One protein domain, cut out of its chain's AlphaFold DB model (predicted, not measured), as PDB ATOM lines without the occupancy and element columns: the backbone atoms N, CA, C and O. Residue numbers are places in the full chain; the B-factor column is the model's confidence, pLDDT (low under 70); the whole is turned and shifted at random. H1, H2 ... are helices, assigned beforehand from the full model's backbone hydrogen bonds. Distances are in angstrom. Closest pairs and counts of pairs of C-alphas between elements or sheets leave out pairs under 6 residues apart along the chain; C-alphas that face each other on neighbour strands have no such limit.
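AT A GLANCE: This is residues 184 to 277 of the 277 residues of an uncharacterized protein of Streptomyces sp. Ag109_O5-10 (UniProt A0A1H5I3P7). Two helical hairpins, H2 with H3 and H5 with H6, pack side by side as a flattened up-and-down bundle of four helices, each running against the one before it; H3 and H5 pack in the middle, with H2 and H6 apart on either side. The short H1 packs on H2, and the short H4 follows the end of H3. The printed part has 94 residues with six named helices, H1 to H6 in order, and no named strand, so its class is all helix. It is compact, with a radius of gyration of the C-alphas of 13.8 A, and spans 38 by 31 by 17 A, only just flat.

HOW THE PARTS SIT: Begin with the hub, H3, residues 215 to 231, which touches five other helices. With residues 215 to 222 alone it touches H2, residues 202 to 211, at a shallow tilt of 23 degrees, opposite ways; look at the closest C-alphas, Val 206 and Ala 218, 4.6 A apart. With residues 219 to 226 alone H3 touches H5, residues 248 to 259, at a shallow tilt of 28 degrees, opposite ways, the C-alphas of Leu 222 and Leu 253 being closest at 6.6 A. H5 forms a hairpin with H6, residues 263 to 275, at a shallow tilt of 14 degrees; their closest C-alphas, Ala 254 and Ala 266, are 4.0 A apart. H3 and H6 only just touch, with 3 pairs of C-alphas within 8 A, closest at Leu 226 and Ala 269, 6.8 A. H2 touches H5 residues 252 to 256 alone, closest at the C-alphas of Ser 203 and Glu 256, 7.4 A. H1, residues 185 to 188, touches H2, with the C-alphas of Trp 186 and Trp 205 closest at 5.9 A. H4, residues 233 to 236, and H3 touch only at the corner, and only just, with 3 pairs of C-alphas within 8 A, closest at Met 229 and Leu 235, 6.0 A. In H2, H3, H5 and H6 every O i to N i+4 pair is within hydrogen-bond range; H1 and H4 are too short for such a pair.

IN THESE COORDINATES: Find C-alpha 215 at (31.741, 9.711, 141.054); from there H3 runs 24.3 A to C-alpha 231 at (24.713, -3.972, 122.187). H6 measures 18.4 A and ends at C-alpha 275, (36.492, -1.887, 115.692). H5 measures 17.3 A, H2 14.3 A, H4 5.5 A and H1 5.4 A.

THE WHOLE: The C-alphas of Gly 213 and Gly 242, the two farthest apart, are 40.2 A apart. The links H1 to H2 and H4 to H5 are long, with 13 and 11 residues. The printed part has no cut, and no printed residue is under 70 in pLDDT.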
ATOM      1  N   PRO A 184      16.835   9.182 136.636       88.19
ATOM      2  CA  PRO A 184      17.859   9.569 135.683       88.19
ATOM      3  C   PRO A 184      18.919  10.441 136.369       88.19
ATOM      4  O   PRO A 184      18.655  11.134 137.356       88.19
ATOM      5  N   LEU A 185      20.132  10.439 135.811       90.19
ATOM      6  CA  LEU A 185      21.294  11.111 136.400       90.19
ATOM      7  C   LEU A 185      21.018  12.579 136.775       90.19
ATOM      8  O   LEU A 185      21.424  13.037 137.839       90.19
ATOM      9  N   TRP A 186      20.292  13.306 135.925       89.81
ATOM     10  CA  TRP A 186      19.990  14.724 136.117       89.81
ATOM     11  C   TRP A 186      19.030  15.013 137.281       89.81
ATOM     12  O   TRP A 186      19.110  16.093 137.853       89.81
ATOM     13  N   GLU A 187      18.173  14.067 137.684       90.69
ATOM     14  CA  GLU A 187      17.324  14.226 138.880       90.69
ATOM     15  C   GLU A 187      18.137  14.110 140.173       90.69
ATOM     16  O   GLU A 187      17.792  14.702 141.197       90.69
ATOM     17  N   SER A 188      19.235  13.356 140.126       88.31
ATOM     18  CA  SER A 188      20.109  13.121 141.279       88.31
ATOM     19  C   SER A 188      21.141  14.239 141.475       88.31
ATOM     20  O   SER A 188      21.619  14.466 142.589       88.31
ATOM     21  N   VAL A 189      21.474  14.965 140.406       89.31
ATOM     22  CA  VAL A 189      22.438  16.069 140.408       89.31
ATOM     23  C   VAL A 189      21.735  17.386 140.727       89.31
ATOM     24  O   VAL A 189      20.763  17.771 140.084       89.31
ATOM     25  N   ARG A 190      22.256  18.153 141.692       81.88
ATOM     26  CA  ARG A 190      21.666  19.450 142.056       81.88
ATOM     27  C   ARG A 190      22.148  20.537 141.102       81.88
ATOM     28  O   ARG A 190      23.164  21.179 141.367       81.88
ATOM     29  N   HIS A 191      21.450  20.732 139.990       82.38
ATOM     30  CA  HIS A 191      21.756  21.807 139.049       82.38
ATOM     31  C   HIS A 191      20.517  22.243 138.260       82.38
ATOM     32  O   HIS A 191      19.736  21.407 137.817       82.38
ATOM     33  N   GLU A 192      20.351  23.552 138.065       82.19
ATOM     34  CA  GLU A 192      19.320  24.103 137.182       82.19
ATOM     35  C   GLU A 192      19.933  24.387 135.810       82.19
ATOM     36  O   GLU A 192      20.941  25.088 135.714       82.19
ATOM     37  N   VAL A 193      19.306  23.877 134.751       80.69
ATOM     38  CA  VAL A 193      19.679  24.185 133.365       80.69
ATOM     39  C   VAL A 193      18.582  25.014 132.690       80.69
ATOM     40  O   VAL A 193      17.396  24.792 132.952       80.69
ATOM     41  N   PRO A 194      18.924  25.982 131.818       78.12
ATOM     42  CA  PRO A 194      17.924  26.670 131.011       78.12
ATOM     43  C   PRO A 194      17.334  25.715 129.959       78.12
ATOM     44  O   PRO A 194      17.926  25.520 128.904       78.12
ATOM     45  N   GLY A 195      16.156  25.146 130.217       85.94
ATOM     46  CA  GLY A 195      15.455  24.277 129.265       85.94
ATOM     47  C   GLY A 195      15.076  22.922 129.853       85.94
ATOM     48  O   GLY A 195      14.839  22.820 131.052       85.94
ATOM     49  N   ASP A 196      14.973  21.912 128.989       88.69
ATOM     50  CA  ASP A 196      14.677  20.529 129.377       88.69
ATOM     51  C   ASP A 196      15.969  19.806 129.810       88.69
ATOM     52  O   ASP A 196      16.840  19.587 128.962       88.69
ATOM     53  N   PRO A 197      16.110  19.401 131.088       87.81
ATOM     54  CA  PRO A 197      17.275  18.660 131.570       87.81
ATOM     55  C   PRO A 197      17.543  17.353 130.819       87.81
ATOM     56  O   PRO A 197      18.700  16.950 130.686       87.81
ATOM     57  N   ALA A 198      16.500  16.703 130.296       88.19
ATOM     58  CA  ALA A 198      16.635  15.458 129.547       88.19
ATOM     59  C   ALA A 198      17.244  15.659 128.147       88.19
ATOM     60  O   ALA A 198      17.732  14.700 127.552       88.19
ATOM     61  N   ALA A 199      17.236  16.890 127.622       88.81
ATOM     62  CA  ALA A 199      17.831  17.231 126.330       88.81
ATOM     63  C   ALA A 199      19.336  17.540 126.417       88.81
ATOM     64  O   ALA A 199      20.011  17.625 125.389       88.81
ATOM     65  N   GLU A 200      19.865  17.724 127.627       91.06
ATOM     66  CA  GLU A 200      21.283  17.997 127.841       91.06
ATOM     67  C   GLU A 200      22.143  16.746 127.582       91.06
ATOM     68  O   GLU A 200      21.755  15.631 127.946       91.06
ATOM     69  N   PRO A 201      23.348  16.896 126.998       90.31
ATOM     70  CA  PRO A 201      24.252  15.774 126.778       90.31
ATOM     71  C   PRO A 201      24.619  15.053 128.079       90.31
ATOM     72  O   PRO A 201      24.886  15.690 129.099       90.31
ATOM     73  N   LEU A 202      24.763  13.723 128.024       90.94
ATOM     74  CA  LEU A 202      25.172  12.903 129.173       90.94
ATOM     75  C   LEU A 202      26.444  13.436 129.861       90.94
ATOM     76  O   LEU A 202      26.519  13.470 131.088       90.94
ATOM     77  N   SER A 203      27.422  13.914 129.083       91.56
ATOM     78  CA  SER A 203      28.669  14.490 129.604       91.56
ATOM     79  C   SER A 203      28.446  15.679 130.543       91.56
ATOM     80  O   SER A 203      29.239  15.882 131.459       91.56
ATOM     81  N   THR A 204      27.383  16.467 130.339       93.19
ATOM     82  CA  THR A 204      27.029  17.589 131.221       93.19
ATOM     83  C   THR A 204      26.742  17.066 132.625       93.19
ATOM     84  O   THR A 204      27.365  17.492 133.598       93.19
ATOM     85  N   TRP A 205      25.858  16.076 132.720       95.44
ATOM     86  CA  TRP A 205      25.424  15.508 133.991       95.44
ATOM     87  C   TRP A 205      26.496  14.654 134.662       95.44
ATOM     88  O   TRP A 205      26.666  14.742 135.873       95.44
ATOM     89  N   VAL A 206      27.273  13.891 133.887       95.81
ATOM     90  CA  VAL A 206      28.416  13.103 134.385       95.81
ATOM     91  C   VAL A 206      29.440  14.003 135.070       95.81
ATOM     92  O   VAL A 206      29.877  13.716 136.184       95.81
ATOM     93  N   ARG A 207      29.793  15.127 134.437       93.56
ATOM     94  CA  ARG A 207      30.749  16.080 135.007       93.56
ATOM     95  C   ARG A 207      30.210  16.742 136.267       93.56
ATOM     96  O   ARG A 207      30.925  16.796 137.261       93.56
ATOM     97  N   LEU A 208      28.953  17.185 136.252       95.12
ATOM     98  CA  LEU A 208      28.323  17.784 137.429       95.12
ATOM     99  C   LEU A 208      28.210  16.788 138.592       95.12
ATOM    100  O   LEU A 208      28.477  17.159 139.731       95.12
ATOM    101  N   ALA A 209      27.867  15.526 138.322       95.50
ATOM    102  CA  ALA A 209      27.845  14.470 139.333       95.50
ATOM    103  C   ALA A 209      29.234  14.273 139.960       95.50
ATOM    104  O   ALA A 209      29.364  14.277 141.185       95.50
ATOM    105  N   ALA A 210      30.287  14.189 139.141       93.44
ATOM    106  CA  ALA A 210      31.661  14.083 139.626       93.44
ATOM    107  C   ALA A 210      32.082  15.305 140.469       93.44
ATOM    108  O   ALA A 210      32.631  15.146 141.559       93.44
ATOM    109  N   GLU A 211      31.772  16.523 140.010       94.44
ATOM    110  CA  GLU A 211      32.052  17.781 140.722       94.44
ATOM    111  C   GLU A 211      31.299  17.890 142.060       94.44
ATOM    112  O   GLU A 211      31.803  18.496 143.006       94.44
ATOM    113  N   GLN A 212      30.121  17.269 142.169       95.00
ATOM    114  CA  GLN A 212      29.316  17.211 143.396       95.00
ATOM    115  C   GLN A 212      29.676  16.033 144.316       95.00
ATOM    116  O   GLN A 212      28.996  15.811 145.319       95.00
ATOM    117  N   GLY A 213      30.752  15.295 144.021       94.62
ATOM    118  CA  GLY A 213      31.214  14.187 144.856       94.62
ATOM    119  C   GLY A 213      30.396  12.903 144.693       94.62
ATOM    120  O   GLY A 213      30.358  12.095 145.617       94.62
ATOM    121  N   MET A 214      29.771  12.701 143.529       95.69
ATOM    122  CA  MET A 214      29.020  11.491 143.164       95.69
ATOM    123  C   MET A 214      29.706  10.728 142.008       95.69
ATOM    124  O   MET A 214      29.099  10.527 140.952       95.69
ATOM    125  N   PRO A 215      30.984  10.316 142.150       95.06
ATOM    126  CA  PRO A 215      31.741   9.711 141.054       95.06
ATOM    127  C   PRO A 215      31.183   8.353 140.616       95.06
ATOM    128  O   PRO A 215      31.200   8.063 139.426       95.06
ATOM    129  N   GLU A 216      30.646   7.547 141.535       95.62
ATOM    130  CA  GLU A 216      30.081   6.236 141.185       95.62
ATOM    131  C   GLU A 216      28.781   6.377 140.396       95.62
ATOM    132  O   GLU A 216      28.575   5.677 139.410       95.62
ATOM    133  N   LEU A 217      27.954   7.370 140.727       96.38
ATOM    134  CA  LEU A 217      26.768   7.690 139.937       96.38
ATOM    135  C   LEU A 217      27.135   8.119 138.504       96.38
ATOM    136  O   LEU A 217      26.517   7.675 137.537       96.38
ATOM    137  N   ALA A 218      28.182   8.937 138.360       96.94
ATOM    138  CA  ALA A 218      28.722   9.318 137.057       96.94
ATOM    139  C   ALA A 218      29.279   8.103 136.288       96.94
ATOM    140  O   ALA A 218      29.017   7.950 135.095       96.94
ATOM    141  N   ARG A 219      30.013   7.219 136.978       97.62
ATOM    142  CA  ARG A 219      30.613   6.002 136.413       97.62
ATOM    143  C   ARG A 219      29.549   5.049 135.881       97.62
ATOM    144  O   ARG A 219      29.652   4.628 134.733       97.62
ATOM    145  N   VAL A 220      28.522   4.747 136.673       97.50
ATOM    146  CA  VAL A 220      27.421   3.859 136.271       97.50
ATOM    147  C   VAL A 220      26.724   4.387 135.021       97.50
ATOM    148  O   VAL A 220      26.537   3.635 134.068       97.50
ATOM    149  N   ALA A 221      26.429   5.688 134.965       97.19
ATOM    150  CA  ALA A 221      25.795   6.284 133.793       97.19
ATOM    151  C   ALA A 221      26.650   6.141 132.517       97.19
ATOM    152  O   ALA A 221      26.121   5.849 131.443       97.19
ATOM    153  N   LEU A 222      27.975   6.299 132.628       98.06
ATOM    154  CA  LEU A 222      28.894   6.079 131.509       98.06
ATOM    155  C   LEU A 222      28.975   4.601 131.100       98.06
ATOM    156  O   LEU A 222      28.959   4.319 129.904       98.06
ATOM    157  N   ILE A 223      29.047   3.668 132.060       98.31
ATOM    158  CA  ILE A 223      29.114   2.221 131.784       98.31
ATOM    159  C   ILE A 223      27.840   1.765 131.078       98.31
ATOM    160  O   ILE A 223      27.928   1.194 129.996       98.31
ATOM    161  N   ARG A 224      26.663   2.115 131.611       97.19
ATOM    162  CA  ARG A 224      25.371   1.796 130.984       97.19
ATOM    163  C   ARG A 224      25.259   2.397 129.582       97.19
ATOM    164  O   ARG A 224      24.780   1.738 128.665       97.19
ATOM    165  N   SER A 225      25.754   3.621 129.375       96.94
ATOM    166  CA  SER A 225      25.804   4.218 128.034       96.94
ATOM    167  C   SER A 225      26.728   3.456 127.081       96.94
ATOM    168  O   SER A 225      26.387   3.320 125.907       96.94
ATOM    169  N   LEU A 226      27.893   3.000 127.550       98.06
ATOM    170  CA  LEU A 226      28.832   2.229 126.738       98.06
ATOM    171  C   LEU A 226      28.265   0.846 126.391       98.06
ATOM    172  O   LEU A 226      28.356   0.438 125.236       98.06
ATOM    173  N   ASP A 227      27.646   0.164 127.354       97.75
ATOM    174  CA  ASP A 227      27.006  -1.143 127.158       97.75
ATOM    175  C   ASP A 227      25.880  -1.059 126.130       97.75
ATOM    176  O   ASP A 227      25.848  -1.848 125.186       97.75
ATOM    177  N   ASN A 228      25.033  -0.031 126.221       96.25
ATOM    178  CA  ASN A 228      23.986   0.206 125.231       96.25
ATOM    179  C   ASN A 228      24.556   0.396 123.818       96.25
ATOM    180  O   ASN A 228      24.023  -0.171 122.872       96.25
ATOM    181  N   MET A 229      25.651   1.151 123.657       95.81
ATOM    182  CA  MET A 229      26.303   1.333 122.347       95.81
ATOM    183  C   MET A 229      27.004   0.064 121.844       95.81
ATOM    184  O   MET A 229      27.147  -0.120 120.635       95.81
ATOM    185  N   PHE A 230      27.472  -0.790 122.756       93.88
ATOM    186  CA  PHE A 230      28.069  -2.079 122.417       93.88
ATOM    187  C   PHE A 230      27.009  -3.058 121.897       93.88
ATOM    188  O   PHE A 230      27.234  -3.715 120.880       93.88
ATOM    189  N   VAL A 231      25.850  -3.116 122.562       93.81
ATOM    190  CA  VAL A 231      24.713  -3.972 122.187       93.81
ATOM    191  C   VAL A 231      23.995  -3.444 120.944       93.81
ATOM    192  O   VAL A 231      23.701  -4.212 120.028       93.81
ATOM    193  N   ASP A 232      23.740  -2.137 120.883       93.62
ATOM    194  CA  ASP A 232      23.032  -1.476 119.790       93.62
ATOM    195  C   ASP A 232      23.878  -0.357 119.164       93.62
ATOM    196  O   ASP A 232      23.834   0.816 119.544       93.62
ATOM    197  N   GLN A 233      24.619  -0.718 118.115       91.50
ATOM    198  CA  GLN A 233      25.429   0.231 117.348       91.50
ATOM    199  C   GLN A 233      24.583   1.249 116.565       91.50
ATOM    200  O   GLN A 233      25.130   2.247 116.090       91.50
ATOM    201  N   SER A 234      23.261   1.057 116.436       90.19
ATOM    202  CA  SER A 234      22.389   2.044 115.785       90.19
ATOM    203  C   SER A 234      22.336   3.369 116.558       90.19
ATOM    204  O   SER A 234      22.120   4.422 115.956       90.19
ATOM    205  N   LEU A 235      22.663   3.345 117.856       89.88
ATOM    206  CA  LEU A 235      22.841   4.532 118.699       89.88
ATOM    207  C   LEU A 235      24.001   5.437 118.246       89.88
ATOM    208  O   LEU A 235      24.088   6.587 118.677       89.88
ATOM    209  N   LEU A 236      24.882   4.940 117.372       90.50
ATOM    210  CA  LEU A 236      25.999   5.683 116.787       90.50
ATOM    211  C   LEU A 236      25.705   6.170 115.360       90.50
ATOM    212  O   LEU A 236      26.598   6.710 114.711       90.50
ATOM    213  N   LEU A 237      24.492   5.991 114.828       89.12
ATOM    214  CA  LEU A 237      24.155   6.468 113.484       89.12
ATOM    215  C   LEU A 237      24.180   7.997 113.403       89.12
ATOM    216  O   LEU A 237      23.606   8.702 114.238       89.12
ATOM    217  N   ARG A 238      24.778   8.529 112.331       85.25
ATOM    218  CA  ARG A 238      24.718   9.968 112.060       85.25
ATOM    219  C   ARG A 238      23.282  10.393 111.762       85.25
ATOM    220  O   ARG A 238      22.639   9.767 110.908       85.25
ATOM    221  N   PRO A 239      22.805  11.509 112.344       79.19
ATOM    222  CA  PRO A 239      21.497  12.064 112.021       79.19
ATOM    223  C   PRO A 239      21.327  12.268 110.510       79.19
ATOM    224  O   PRO A 239      22.131  12.939 109.865       79.19
ATOM    225  N   GLY A 240      20.272  11.684 109.938       78.88
ATOM    226  CA  GLY A 240      19.965  11.799 108.508       78.88
ATOM    227  C   GLY A 240      20.760  10.868 107.585       78.88
ATOM    228  O   GLY A 240      20.554  10.916 106.373       78.88
ATOM    229  N   SER A 241      21.622  10.001 108.124       75.50
ATOM    230  CA  SER A 241      22.257   8.908 107.384       75.50
ATOM    231  C   SER A 241      21.604   7.572 107.757       75.50
ATOM    232  O   SER A 241      21.315   7.326 108.924       75.50
ATOM    233  N   GLY A 242      21.339   6.707 106.775       73.62
ATOM    234  CA  GLY A 242      20.716   5.404 107.039       73.62
ATOM    235  C   GLY A 242      21.694   4.315 107.491       73.62
ATOM    236  O   GLY A 242      21.254   3.285 107.986       73.62
ATOM    237  N   THR A 243      22.999   4.510 107.280       81.75
ATOM    238  CA  THR A 243      24.018   3.460 107.469       81.75
ATOM    239  C   THR A 243      25.373   3.976 107.955       81.75
ATOM    240  O   THR A 243      26.272   3.166 108.149       81.75
ATOM    241  N   ASP A 244      25.573   5.293 108.079       87.50
ATOM    242  CA  ASP A 244      26.886   5.868 108.398       87.50
ATOM    243  C   ASP A 244      27.017   6.069 109.913       87.50
ATOM    244  O   ASP A 244      26.223   6.789 110.525       87.50
ATOM    245  N   LEU A 245      28.001   5.408 110.521       89.19
ATOM    246  CA  LEU A 245      28.255   5.480 111.958       89.19
ATOM    247  C   LEU A 245      29.200   6.647 112.276       89.19
ATOM    248  O   LEU A 245      30.194   6.882 111.587       89.19
ATOM    249  N   ASP A 246      28.919   7.362 113.360       90.19
ATOM    250  CA  ASP A 246      29.837   8.296 113.998       90.19
ATOM    251  C   ASP A 246      30.333   7.708 115.323       90.19
ATOM    252  O   ASP A 246      29.623   7.767 116.326       90.19
ATOM    253  N   PRO A 247      31.557   7.155 115.369       90.19
ATOM    254  CA  PRO A 247      32.100   6.599 116.599       90.19
ATOM    255  C   PRO A 247      32.669   7.687 117.533       90.19
ATOM    256  O   PRO A 247      33.186   7.354 118.599       90.19
ATOM    257  N   ALA A 248      32.597   8.984 117.190       90.00
ATOM    258  CA  ALA A 248      33.094  10.072 118.040       90.00
ATOM    259  C   ALA A 248      32.551  10.073 119.490       90.00
ATOM    260  O   ALA A 248      33.349  10.355 120.391       90.00
ATOM    261  N   PRO A 249      31.277   9.713 119.772       92.56
ATOM    262  CA  PRO A 249      30.770   9.607 121.141       92.56
ATOM    263  C   PRO A 249      31.587   8.659 122.028       92.56
ATOM    264  O   PRO A 249      31.793   8.955 123.203       92.56
ATOM    265  N   LEU A 250      32.144   7.578 121.470       95.81
ATOM    266  CA  LEU A 250      32.969   6.616 122.210       95.81
ATOM    267  C   LEU A 250      34.288   7.231 122.702       95.81
ATOM    268  O   LEU A 250      34.751   6.913 123.795       95.81
ATOM    269  N   LEU A 251      34.880   8.158 121.939       95.75
ATOM    270  CA  LEU A 251      36.049   8.917 122.402       95.75
ATOM    271  C   LEU A 251      35.676   9.912 123.507       95.75
ATOM    272  O   LEU A 251      36.482  10.156 124.404       95.75
ATOM    273  N   GLY A 252      34.455  10.455 123.459       95.06
ATOM    274  CA  GLY A 252      33.881  11.258 124.536       95.06
ATOM    275  C   GLY A 252      33.752  10.457 125.831       95.06
ATOM    276  O   GLY A 252      34.272  10.889 126.858       95.06
ATOM    277  N   LEU A 253      33.149   9.262 125.763       96.75
ATOM    278  CA  LEU A 253      33.037   8.343 126.903       96.75
ATOM    279  C   LEU A 253      34.414   7.967 127.462       96.75
ATOM    280  O   LEU A 253      34.628   8.078 128.665       96.75
ATOM    281  N   ALA A 254      35.373   7.608 126.600       97.75
ATOM    282  CA  ALA A 254      36.730   7.276 127.033       97.75
ATOM    283  C   ALA A 254      37.386   8.422 127.823       97.75
ATOM    284  O   ALA A 254      38.005   8.186 128.856       97.75
ATOM    285  N   ALA A 255      37.217   9.669 127.373       97.12
ATOM    286  CA  ALA A 255      37.765  10.831 128.065       97.12
ATOM    287  C   ALA A 255      37.077  11.110 129.417       97.12
ATOM    288  O   ALA A 255      37.740  11.585 130.341       97.12
ATOM    289  N   GLU A 256      35.773  10.847 129.548       97.38
ATOM    290  CA  GLU A 256      35.073  10.949 130.839       97.38
ATOM    291  C   GLU A 256      35.508   9.838 131.805       97.38
ATOM    292  O   GLU A 256      35.790  10.117 132.970       97.38
ATOM    293  N   PHE A 257      35.664   8.601 131.325       97.88
ATOM    294  CA  PHE A 257      36.200   7.505 132.133       97.88
ATOM    295  C   PHE A 257      37.603   7.810 132.663       97.88
ATOM    296  O   PHE A 257      37.857   7.633 133.853       97.88
ATOM    297  N   GLU A 258      38.496   8.355 131.832       97.25
ATOM    298  CA  GLU A 258      39.830   8.779 132.276       97.25
ATOM    299  C   GLU A 258      39.784   9.865 133.351       97.25
ATOM    300  O   GLU A 258      40.580   9.827 134.290       97.25
ATOM    301  N   ARG A 259      38.836  10.806 133.256       95.62
ATOM    302  CA  ARG A 259      38.624  11.819 134.301       95.62
ATOM    303  C   ARG A 259      38.186  11.198 135.627       95.62
ATOM    304  O   ARG A 259      38.597  11.692 136.674       95.62
ATOM    305  N   LEU A 260      37.402  10.120 135.585       95.38
ATOM    306  CA  LEU A 260      36.995   9.340 136.760       95.38
ATOM    307  C   LEU A 260      38.046   8.308 137.213       95.38
ATOM    308  O   LEU A 260      37.815   7.588 138.186       95.38
ATOM    309  N   GLY A 261      39.186   8.209 136.516       95.69
ATOM    310  CA  GLY A 261      40.238   7.229 136.790       95.69
ATOM    311  C   GLY A 261      39.920   5.796 136.341       95.69
ATOM    312  O   GLY A 261      40.646   4.877 136.713       95.69
ATOM    313  N   ASP A 262      38.868   5.585 135.547       96.75
ATOM    314  CA  ASP A 262      38.456   4.270 135.038       96.75
ATOM    315  C   ASP A 262      39.175   3.906 133.736       96.75
ATOM    316  O   ASP A 262      38.619   3.945 132.637       96.75
ATOM    317  N   LEU A 263      40.463   3.589 133.840       96.81
ATOM    318  CA  LEU A 263      41.272   3.319 132.650       96.81
ATOM    319  C   LEU A 263      40.792   2.075 131.884       96.81
ATOM    320  O   LEU A 263      40.842   2.071 130.657       96.81
ATOM    321  N   ALA A 264      40.266   1.065 132.584       96.25
ATOM    322  CA  ALA A 264      39.757  -0.156 131.963       96.25
ATOM    323  C   ALA A 264      38.534   0.126 131.072       96.25
ATOM    324  O   ALA A 264      38.504  -0.286 129.911       96.25
ATOM    325  N   GLN A 265      37.550   0.886 131.565       98.06
ATOM    326  CA  GLN A 265      36.395   1.271 130.744       98.06
ATOM    327  C   GLN A 265      36.772   2.262 129.634       98.06
ATOM    328  O   GLN A 265      36.223   2.200 128.531       98.06
ATOM    329  N   ALA A 266      37.759   3.136 129.868       98.12
ATOM    330  CA  ALA A 266      38.285   4.009 128.820       98.12
ATOM    331  C   ALA A 266      38.924   3.216 127.664       98.12
ATOM    332  O   ALA A 266      38.709   3.538 126.492       98.12
ATOM    333  N   GLU A 267      39.695   2.174 127.975       97.81
ATOM    334  CA  GLU A 267      40.269   1.259 126.982       97.81
ATOM    335  C   GLU A 267      39.188   0.474 126.241       97.81
ATOM    336  O   GLU A 267      39.239   0.392 125.013       97.81
ATOM    337  N   ARG A 268      38.164  -0.011 126.951       97.44
ATOM    338  CA  ARG A 268      37.010  -0.687 126.344       97.44
ATOM    339  C   ARG A 268      36.286   0.208 125.333       97.44
ATOM    340  O   ARG A 268      36.068  -0.205 124.194       97.44
ATOM    341  N   ALA A 269      36.004   1.463 125.696       97.94
ATOM    342  CA  ALA A 269      35.395   2.440 124.790       97.94
ATOM    343  C   ALA A 269      36.260   2.703 123.540       97.94
ATOM    344  O   ALA A 269      35.750   2.762 122.417       97.94
ATOM    345  N   ARG A 270      37.586   2.811 123.704       97.62
ATOM    346  CA  ARG A 270      38.530   2.957 122.580       97.62
ATOM    347  C   ARG A 270      38.591   1.721 121.695       97.62
ATOM    348  O   ARG A 270      38.701   1.874 120.479       97.62
ATOM    349  N   GLY A 271      38.530   0.532 122.292       96.50
ATOM    350  CA  GLY A 271      38.494  -0.747 121.590       96.50
ATOM    351  C   GLY A 271      37.282  -0.839 120.671       96.50
ATOM    352  O   GLY A 271      37.445  -1.079 119.474       96.50
ATOM    353  N   LEU A 272      36.089  -0.529 121.193       95.56
ATOM    354  CA  LEU A 272      34.869  -0.471 120.386       95.56
ATOM    355  C   LEU A 272      35.004   0.560 119.259       95.56
ATOM    356  O   LEU A 272      34.795   0.229 118.097       95.56
ATOM    357  N   HIS A 273      35.469   1.776 119.558       95.62
ATOM    358  CA  HIS A 273      35.692   2.795 118.530       95.62
ATOM    359  C   HIS A 273      36.668   2.330 117.433       95.62
ATOM    360  O   HIS A 273      36.459   2.629 116.259       95.62
ATOM    361  N   ALA A 274      37.736   1.611 117.791       94.69
ATOM    362  CA  ALA A 274      38.697   1.080 116.830       94.69
ATOM    363  C   ALA A 274      38.098  -0.023 115.944       94.69
ATOM    364  O   ALA A 274      38.451  -0.092 114.771       94.69
ATOM    365  N   SER A 275      37.183  -0.844 116.470       93.69
ATOM    366  CA  SER A 275      36.492  -1.887 115.692       93.69
ATOM    367  C   SER A 275      35.475  -1.354 114.673       93.69
ATOM    368  O   SER A 275      35.097  -2.086 113.763       93.69
ATOM    369  N   LEU A 276      35.051  -0.092 114.810       89.31
ATOM    370  CA  LEU A 276      34.060   0.560 113.943       89.31
ATOM    371  C   LEU A 276      34.687   1.426 112.833       89.31
ATOM    372  O   LEU A 276      33.959   2.103 112.109       89.31
ATOM    373  N   ARG A 277      36.021   1.450 112.722       77.69
ATOM    374  CA  ARG A 277      36.773   2.169 111.678       77.69
ATOM    375  C   ARG A 277      37.232   1.238 110.566       77.69
ATOM    376  O   ARG A 277      37.220   1.704 109.406       77.69
TER     377      ARG A 277